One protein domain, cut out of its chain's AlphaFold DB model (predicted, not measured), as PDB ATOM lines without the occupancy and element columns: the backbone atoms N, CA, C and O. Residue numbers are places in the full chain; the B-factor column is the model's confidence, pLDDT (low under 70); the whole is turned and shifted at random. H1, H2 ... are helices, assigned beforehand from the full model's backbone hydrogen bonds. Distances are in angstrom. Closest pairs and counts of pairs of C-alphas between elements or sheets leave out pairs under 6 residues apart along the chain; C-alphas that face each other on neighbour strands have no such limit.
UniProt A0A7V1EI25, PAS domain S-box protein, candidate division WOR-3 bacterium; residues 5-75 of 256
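AT A GLANCE: This is residues 5 to 75 of the 256 residues of the protein "PAS domain S-box protein" of candidate division WOR-3 bacterium (UniProt A0A7V1EI25). One long helix, H2, makes the length of the model; a short helix, H1, runs beside its first part the same way, and the long link, residues 20 to 33, folds back along them to where H2 begins. Residues 55 to 75 of H2 stick out as a free arm. The 71 printed residues, with two named helices, H1 then H2, and no named strand, are all helix by class and extended, with a radius of gyration of the C-alphas of 18.7 A and spans of 64 by 19 by 12 A.

IN THESE COORDINATES: Find C-alpha 5 at (117.432, 168.357, 106.607); from there H1, residues 5 to 19, runs 21.4 A. H2, residues 34 to 75, runs 61.1 A from C-alpha 34 at (105.760, 167.270, 117.088) to C-alpha 75 at (111.722, 106.695, 122.111).

HOW THE PARTS SIT: Look at Ala 18 and Val 47: their C-alphas, the closest of H1 and H2, are 7.5 A apart. The helices are close but not clearly touching, at a shallow tilt of 13 degrees. Every O i to N i+4 pair is within hydrogen-bond range in H2, and 10 of 11 in H1.

THE WHOLE: The C-alphas farthest apart, those of Asp 32 and Phe 75, are 64.2 A apart. The printed part has no cut; residue 5 alone has pLDDT under 70.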
ATOM      1  N   GLY A   5     116.854 169.349 107.523       65.12
ATOM      2  CA  GLY A   5     117.432 168.357 106.607       65.12
ATOM      3  C   GLY A   5     118.305 167.290 107.283       65.12
ATOM      4  O   GLY A   5     118.454 166.193 106.748       65.12
ATOM      5  N   ASN A   6     118.858 167.572 108.468       76.62
ATOM      6  CA  ASN A   6     119.680 166.615 109.211       76.62
ATOM      7  C   ASN A   6     118.828 165.548 109.923       76.62
ATOM      8  O   ASN A   6     119.255 164.402 110.056       76.62
ATOM      9  N   ASP A   7     117.607 165.896 110.335       78.94
ATOM     10  CA  ASP A   7     116.707 164.976 111.036       78.94
ATOM     11  C   ASP A   7     116.081 163.950 110.081       78.94
ATOM     12  O   ASP A   7     116.048 162.760 110.399       78.94
ATOM     13  N   TYR A   8     115.707 164.354 108.861       80.25
ATOM     14  CA  TYR A   8     115.256 163.412 107.824       80.25
ATOM     15  C   TYR A   8     116.332 162.390 107.452       80.25
ATOM     16  O   TYR A   8     116.029 161.208 107.283       80.25
ATOM     17  N   LYS A   9     117.597 162.818 107.366       83.88
ATOM     18  CA  LYS A   9     118.712 161.914 107.063       83.88
ATOM     19  C   LYS A   9     118.892 160.856 108.156       83.88
ATOM     20  O   LYS A   9     119.004 159.677 107.840       83.88
ATOM     21  N   LYS A  10     118.815 161.254 109.433       83.31
ATOM     22  CA  LYS A  10     118.870 160.320 110.574       83.31
ATOM     23  C   LYS A  10     117.737 159.292 110.550       83.31
ATOM     24  O   LYS A  10     117.982 158.122 110.826       83.31
ATOM     25  N   ILE A  11     116.514 159.715 110.217       85.69
ATOM     26  CA  ILE A  11     115.356 158.813 110.097       85.69
ATOM     27  C   ILE A  11     115.599 157.777 108.993       85.69
ATOM     28  O   ILE A  11     115.425 156.585 109.231       85.69
ATOM     29  N   ILE A  12     116.026 158.219 107.807       87.44
ATOM     30  CA  ILE A  12     116.288 157.328 106.666       87.44
ATOM     31  C   ILE A  12     117.401 156.328 106.996       87.44
ATOM     32  O   ILE A  12     117.227 155.134 106.756       87.44
ATOM     33  N   ASP A  13     118.504 156.779 107.596       88.38
ATOM     34  CA  ASP A  13     119.625 155.906 107.959       88.38
ATOM     35  C   ASP A  13     119.189 154.798 108.937       88.38
ATOM     36  O   ASP A  13     119.559 153.631 108.780       88.38
ATOM     37  N   VAL A  14     118.357 155.136 109.928       88.88
ATOM     38  CA  VAL A  14     117.801 154.159 110.877       88.88
ATOM     39  C   VAL A  14     116.802 153.216 110.200       88.88
ATOM     40  O   VAL A  14     116.862 152.011 110.435       88.88
ATOM     41  N   LEU A  15     115.930 153.723 109.324       88.50
ATOM     42  CA  LEU A  15     114.974 152.899 108.574       88.50
ATOM     43  C   LEU A  15     115.675 151.857 107.698       88.50
ATOM     44  O   LEU A  15     115.269 150.697 107.685       88.50
ATOM     45  N   VAL A  16     116.743 152.250 106.999       91.12
ATOM     46  CA  VAL A  16     117.534 151.338 106.161       91.12
ATOM     47  C   VAL A  16     118.184 150.245 107.009       91.12
ATOM     48  O   VAL A  16     118.142 149.074 106.632       91.12
ATOM     49  N   ARG A  17     118.737 150.595 108.176       90.12
ATOM     50  CA  ARG A  17     119.327 149.618 109.106       90.12
ATOM     51  C   ARG A  17     118.289 148.667 109.705       90.12
ATOM     52  O   ARG A  17     118.520 147.463 109.759       90.12
ATOM     53  N   ALA A  18     117.133 149.176 110.121       88.81
ATOM     54  CA  ALA A  18     116.050 148.324 110.601       88.81
ATOM     55  C   ALA A  18     115.545 147.387 109.489       88.81
ATOM     56  O   ALA A  18     115.333 146.200 109.732       88.81
ATOM     57  N   GLY A  19     115.424 147.894 108.256       86.25
ATOM     58  CA  GLY A  19     115.039 147.121 107.074       86.25
ATOM     59  C   GLY A  19     116.048 146.040 106.676       86.25
ATOM     60  O   GLY A  19     115.652 145.018 106.121       86.25
ATOM     61  N   SER A  20     117.333 146.211 107.006       89.44
ATOM     62  CA  SER A  20     118.361 145.177 106.824       89.44
ATOM     63  C   SER A  20     118.441 144.166 107.977       89.44
ATOM     64  O   SER A  20     119.248 143.239 107.922       89.44
ATOM     65  N   GLY A  21     117.585 144.299 108.998       85.81
ATOM     66  CA  GLY A  21     117.465 143.363 110.118       85.81
ATOM     67  C   GLY A  21     118.133 143.816 111.421       85.81
ATOM     68  O   GLY A  21     118.093 143.074 112.406       85.81
ATOM     69  N   ASP A  22     118.714 145.018 111.470       90.62
ATOM     70  CA  ASP A  22     119.256 145.592 112.705       90.62
ATOM     71  C   ASP A  22     118.152 146.242 113.553       90.62
ATOM     72  O   ASP A  22     117.886 147.446 113.509       90.62
ATOM     73  N   LEU A  23     117.520 145.410 114.379       88.88
ATOM     74  CA  LEU A  23     116.471 145.816 115.319       88.88
ATOM     75  C   LEU A  23     117.016 146.401 116.630       88.88
ATOM     76  O   LEU A  23     116.275 146.529 117.604       88.88
ATOM     77  N   THR A  24     118.316 146.704 116.706       87.62
ATOM     78  CA  THR A  24     118.894 147.455 117.836       87.62
ATOM     79  C   THR A  24     118.881 148.961 117.597       87.62
ATOM     80  O   THR A  24     119.252 149.730 118.480       87.62
ATOM     81  N   THR A  25     118.449 149.376 116.407       87.12
ATOM     82  CA  THR A  25     118.374 150.775 116.013       87.12
ATOM     83  C   THR A  25     117.209 151.512 116.653       87.12
ATOM     84  O   THR A  25     116.146 150.947 116.906       87.12
ATOM     85  N   GLU A  26     117.419 152.805 116.885       88.38
ATOM     86  CA  GLU A  26     116.420 153.698 117.450       88.38
ATOM     87  C   GLU A  26     116.531 155.079 116.794       88.38
ATOM     88  O   GLU A  26     117.627 155.623 116.631       88.38
ATOM     89  N   ILE A  27     115.396 155.659 116.404       88.62
ATOM     90  CA  ILE A  27     115.333 157.035 115.919       88.62
ATOM     91  C   ILE A  27     115.341 157.959 117.134       88.62
ATOM     92  O   ILE A  27     114.384 157.992 117.905       88.62
ATOM     93  N   THR A  28     116.407 158.747 117.278       83.75
ATOM     94  CA  THR A  28     116.499 159.820 118.277       83.75
ATOM     95  C   THR A  28     116.647 161.159 117.561       83.75
ATOM     96  O   THR A  28     117.630 161.384 116.849       83.75
ATOM     97  N   LEU A  29     115.669 162.048 117.739       84.19
ATOM     98  CA  LEU A  29     115.639 163.377 117.122       84.19
ATOM     99  C   LEU A  29     115.812 164.468 118.179       84.19
ATOM    100  O   LEU A  29     115.447 164.292 119.337       84.19
ATOM    101  N   SER A  30     116.369 165.607 117.771       76.50
ATOM    102  CA  SER A  30     116.502 166.809 118.609       76.50
ATOM    103  C   SER A  30     115.793 167.981 117.931       76.50
ATOM    104  O   SER A  30     116.399 169.022 117.676       76.50
ATOM    105  N   THR A  31     114.525 167.755 117.576       79.00
ATOM    106  CA  THR A  31     113.652 168.694 116.862       79.00
ATOM    107  C   THR A  31     112.449 169.070 117.720       79.00
ATOM    108  O   THR A  31     111.935 168.231 118.462       79.00
ATOM    109  N   ASP A  32     111.980 170.309 117.582       81.94
ATOM    110  CA  ASP A  32     110.739 170.785 118.203       81.94
ATOM    111  C   ASP A  32     109.495 170.406 117.372       81.94
ATOM    112  O   ASP A  32     108.371 170.685 117.785       81.94
ATOM    113  N   ASP A  33     109.670 169.753 116.212       85.88
ATOM    114  CA  ASP A  33     108.561 169.303 115.366       85.88
ATOM    115  C   ASP A  33     107.808 168.120 116.018       85.88
ATOM    116  O   ASP A  33     108.349 167.008 116.139       85.88
ATOM    117  N   PRO A  34     106.536 168.309 116.422       85.31
ATOM    118  CA  PRO A  34     105.760 167.270 117.088       85.31
ATOM    119  C   PRO A  34     105.435 166.082 116.171       85.31
ATOM    120  O   PRO A  34     105.310 164.959 116.667       85.31
ATOM    121  N   ASN A  35     105.335 166.288 114.853       87.06
ATOM    122  CA  ASN A  35     105.027 165.224 113.898       87.06
ATOM    123  C   ASN A  35     106.229 164.296 113.705       87.06
ATOM    124  O   ASN A  35     106.077 163.075 113.744       87.06
ATOM    125  N   LEU A  36     107.435 164.858 113.568       85.25
ATOM    126  CA  LEU A  36     108.663 164.062 113.454       85.25
ATOM    127  C   LEU A  36     108.938 163.259 114.730       85.25
ATOM    128  O   LEU A  36     109.272 162.074 114.659       85.25
ATOM    129  N   ASN A  37     108.712 163.860 115.899       86.50
ATOM    130  CA  ASN A  37     108.825 163.159 117.178       86.50
ATOM    131  C   ASN A  37     107.763 162.055 117.340       86.50
ATOM    132  O   ASN A  37     108.047 161.002 117.913       86.50
ATOM    133  N   ALA A  38     106.541 162.248 116.832       88.50
ATOM    134  CA  ALA A  38     105.518 161.202 116.821       88.50
ATOM    135  C   ALA A  38     105.919 160.013 115.931       88.50
ATOM    136  O   ALA A  38     105.832 158.872 116.384       88.50
ATOM    137  N   ILE A  39     106.430 160.273 114.721       89.06
ATOM    138  CA  ILE A  39     106.923 159.231 113.805       89.06
ATOM    139  C   ILE A  39     108.071 158.443 114.442       89.06
ATOM    140  O   ILE A  39     108.040 157.214 114.431       89.06
ATOM    141  N   ALA A  40     109.054 159.128 115.038       88.94
ATOM    142  CA  ALA A  40     110.172 158.480 115.721       88.94
ATOM    143  C   ALA A  40     109.693 157.544 116.842       88.94
ATOM    144  O   ALA A  40     110.109 156.388 116.903       88.94
ATOM    145  N   ARG A  41     108.758 158.004 117.689       90.69
ATOM    146  CA  ARG A  41     108.190 157.188 118.774       90.69
ATOM    147  C   ARG A  41     107.446 155.957 118.261       90.69
ATOM    148  O   ARG A  41     107.690 154.863 118.765       90.69
ATOM    149  N   GLU A  42     106.553 156.114 117.282       93.12
ATOM    150  CA  GLU A  42     105.784 154.983 116.744       93.12
ATOM    151  C   GLU A  42     106.684 153.981 116.012       93.12
ATOM    152  O   GLU A  42     106.521 152.769 116.173       93.12
ATOM    153  N   PHE A  43     107.696 154.463 115.288       90.94
ATOM    154  CA  PHE A  43     108.696 153.601 114.669       90.94
ATOM    155  C   PHE A  43     109.504 152.814 115.712       90.94
ATOM    156  O   PHE A  43     109.581 151.589 115.621       90.94
ATOM    157  N   ASN A  44     110.041 153.477 116.742       92.12
ATOM    158  CA  ASN A  44     110.803 152.809 117.804       92.12
ATOM    159  C   ASN A  44     109.938 151.770 118.530       92.12
ATOM    160  O   ASN A  44     110.386 150.658 118.812       92.12
ATOM    161  N   LYS A  45     108.664 152.092 118.784       93.62
ATOM    162  CA  LYS A  45     107.689 151.158 119.361       93.62
ATOM    163  C   LYS A  45     107.472 149.936 118.466       93.62
ATOM    164  O   LYS A  45     107.448 148.815 118.976       93.62
ATOM    165  N   MET A  46     107.343 150.127 117.152       93.06
ATOM    166  CA  MET A  46     107.217 149.035 116.182       93.06
ATOM    167  C   MET A  46     108.468 148.146 116.154       93.06
ATOM    168  O   MET A  46     108.335 146.925 116.236       93.06
ATOM    169  N   VAL A  47     109.669 148.732 116.095       93.56
ATOM    170  CA  VAL A  47     110.947 147.992 116.107       93.56
ATOM    171  C   VAL A  47     111.109 147.195 117.400       93.56
ATOM    172  O   VAL A  47     111.428 146.008 117.352       93.56
ATOM    173  N   ASN A  48     110.808 147.802 118.550       92.62
ATOM    174  CA  ASN A  48     110.860 147.123 119.845       92.62
ATOM    175  C   ASN A  48     109.870 145.955 119.923       92.62
ATOM    176  O   ASN A  48     110.234 144.873 120.387       92.62
ATOM    177  N   LYS A  49     108.642 146.134 119.419       94.56
ATOM    178  CA  LYS A  49     107.651 145.051 119.353       94.56
ATOM    179  C   LYS A  49     108.122 143.917 118.439       94.56
ATOM    180  O   LYS A  49     108.056 142.759 118.834       94.56
ATOM    181  N   LEU A  50     108.650 144.239 117.258       93.62
ATOM    182  CA  LEU A  50     109.188 143.248 116.325       93.62
ATOM    183  C   LEU A  50     110.366 142.474 116.935       93.62
ATOM    184  O   LEU A  50     110.423 141.249 116.831       93.62
ATOM    185  N   LYS A  51     111.279 143.171 117.617       93.38
ATOM    186  CA  LYS A  51     112.405 142.562 118.334       93.38
ATOM    187  C   LYS A  51     111.928 141.586 119.408       93.38
ATOM    188  O   LYS A  51     112.469 140.482 119.488       93.38
ATOM    189  N   ALA A  52     110.928 141.970 120.203       94.06
ATOM    190  CA  ALA A  52     110.334 141.097 121.213       94.06
ATOM    191  C   ALA A  52     109.731 139.840 120.567       94.06
ATOM    192  O   ALA A  52     110.139 138.734 120.909       94.06
ATOM    193  N   THR A  53     108.889 139.999 119.539       96.00
ATOM    194  CA  THR A  53     108.261 138.875 118.824       96.00
ATOM    195  C   THR A  53     109.282 137.922 118.194       96.00
ATOM    196  O   THR A  53     109.135 136.708 118.296       96.00
ATOM    197  N   ILE A  54     110.351 138.430 117.567       94.31
ATOM    198  CA  ILE A  54     111.412 137.577 117.000       94.31
ATOM    199  C   ILE A  54     112.177 136.839 118.102       94.31
ATOM    200  O   ILE A  54     112.569 135.688 117.911       94.31
ATOM    201  N   THR A  55     112.416 137.495 119.237       94.81
ATOM    202  CA  THR A  55     113.102 136.877 120.377       94.81
ATOM    203  C   THR A  55     112.258 135.742 120.956       94.81
ATOM    204  O   THR A  55     112.758 134.625 121.065       94.81
ATOM    205  N   GLU A  56     110.971 135.992 121.209       96.50
ATOM    206  CA  GLU A  56     110.001 134.991 121.673       96.50
ATOM    207  C   GLU A  56     109.879 133.816 120.694       96.50
ATOM    208  O   GLU A  56     109.943 132.657 121.100       96.50
ATOM    209  N   LEU A  57     109.779 134.090 119.388       96.81
ATOM    210  CA  LEU A  57     109.699 133.049 118.361       96.81
ATOM    211  C   LEU A  57     110.956 132.170 118.340       96.81
ATOM    212  O   LEU A  57     110.866 130.947 118.245       96.81
ATOM    213  N   ARG A  58     112.144 132.779 118.440       96.12
ATOM    214  CA  ARG A  58     113.415 132.041 118.488       96.12
ATOM    215  C   ARG A  58     113.524 131.186 119.741       96.12
ATOM    216  O   ARG A  58     114.036 130.071 119.665       96.12
ATOM    217  N   GLU A  59     113.079 131.701 120.879       96.62
ATOM    218  CA  GLU A  59     113.081 130.954 122.130       96.62
ATOM    219  C   GLU A  59     112.102 129.777 122.078       96.62
ATOM    220  O   GLU A  59     112.501 128.651 122.373       96.62
ATOM    221  N   SER A  60     110.880 130.000 121.590       95.88
ATOM    222  CA  SER A  60     109.875 128.953 121.376       95.88
ATOM    223  C   SER A  60     110.379 127.856 120.428       95.88
ATOM    224  O   SER A  60     110.333 126.674 120.767       95.88
ATOM    225  N   ASN A  61     110.984 128.228 119.293       96.62
ATOM    226  CA  ASN A  61     111.576 127.260 118.364       96.62
ATOM    227  C   ASN A  61     112.689 126.432 119.023       96.62
ATOM    228  O   ASN A  61     112.722 125.214 118.867       96.62
ATOM    229  N   ARG A  62     113.574 127.062 119.809       96.88
ATOM    230  CA  ARG A  62     114.631 126.343 120.545       96.88
ATOM    231  C   ARG A  62     114.062 125.379 121.581       96.88
ATOM    232  O   ARG A  62     114.572 124.268 121.719       96.88
ATOM    233  N   GLN A  63     113.030 125.790 122.313       96.44
ATOM    234  CA  GLN A  63     112.353 124.924 123.278       96.44
ATOM    235  C   GLN A  63     111.699 123.732 122.574       96.44
ATOM    236  O   GLN A  63     111.860 122.595 123.020       96.44
ATOM    237  N   MET A  64     111.043 123.966 121.436       97.31
ATOM    238  CA  MET A  64     110.423 122.914 120.636       97.31
ATOM    239  C   MET A  64     111.459 121.916 120.101       97.31
ATOM    240  O   MET A  64     111.297 120.711 120.285       97.31
ATOM    241  N   GLU A  65     112.579 122.390 119.547       96.75
ATOM    242  CA  GLU A  65     113.690 121.528 119.120       96.75
ATOM    243  C   GLU A  65     114.274 120.700 120.276       96.75
ATOM    244  O   GLU A  65     114.606 119.523 120.104       96.75
ATOM    245  N   ALA A  66     114.410 121.297 121.464       96.31
ATOM    246  CA  ALA A  66     114.912 120.600 122.644       96.31
ATOM    247  C   ALA A  66     113.949 119.494 123.107       96.31
ATOM    248  O   ALA A  66     114.396 118.399 123.464       96.31
ATOM    249  N   ILE A  67     112.639 119.756 123.070       97.50
ATOM    250  CA  ILE A  67     111.601 118.772 123.392       97.50
ATOM    251  C   ILE A  67     111.619 117.627 122.378       97.50
ATOM    252  O   ILE A  67     111.694 116.473 122.798       97.50
ATOM    253  N   VAL A  68     111.637 117.920 121.073       96.06
ATOM    254  CA  VAL A  68     111.691 116.894 120.014       96.06
ATOM    255  C   VAL A  68     112.900 115.981 120.213       96.06
ATOM    256  O   VAL A  68     112.739 114.768 120.345       96.06
ATOM    257  N   LYS A  69     114.102 116.547 120.384       95.88
ATOM    258  CA  LYS A  69     115.324 115.762 120.637       95.88
ATOM    259  C   LYS A  69     115.235 114.917 121.907       95.88
ATOM    260  O   LYS A  69     115.781 113.814 121.966       95.88
ATOM    261  N   ARG A  70     114.585 115.422 122.960       96.50
ATOM    262  CA  ARG A  70     114.382 114.664 124.201       96.50
ATOM    263  C   ARG A  70     113.432 113.488 123.982       96.50
ATOM    264  O   ARG A  70     113.733 112.392 124.454       96.50
ATOM    265  N   LEU A  71     112.327 113.695 123.268       95.62
ATOM    266  CA  LEU A  71     111.362 112.644 122.944       95.62
ATOM    267  C   LEU A  71     111.982 111.570 122.048       95.62
ATOM    268  O   LEU A  71     111.853 110.389 122.354       95.62
ATOM    269  N   GLU A  72     112.752 111.956 121.029       94.25
ATOM    270  CA  GLU A  72     113.498 111.019 120.179       94.25
ATOM    271  C   GLU A  72     114.464 110.144 120.986       94.25
ATOM    272  O   GLU A  72     114.597 108.947 120.722       94.25
ATOM    273  N   ARG A  73     115.145 110.717 121.987       94.50
ATOM    274  CA  ARG A  73     116.033 109.957 122.880       94.50
ATOM    275  C   ARG A  73     115.261 108.970 123.745       94.50
ATOM    276  O   ARG A  73     115.704 107.837 123.884       94.50
ATOM    277  N   ILE A  74     114.128 109.379 124.316       95.38
ATOM    278  CA  ILE A  74     113.273 108.490 125.119       95.38
ATOM    279  C   ILE A  74     112.754 107.340 124.254       95.38
ATOM    280  O   ILE A  74     112.864 106.179 124.637       95.38
ATOM    281  N   PHE A  75     112.252 107.661 123.063       95.44
ATOM    282  CA  PHE A  75     111.722 106.695 122.111       95.44
ATOM    283  C   PHE A  75     112.774 105.657 121.694       95.44
ATOM    284  O   PHE A  75     112.503 104.456 121.703       95.44
TER     285      PHE A  75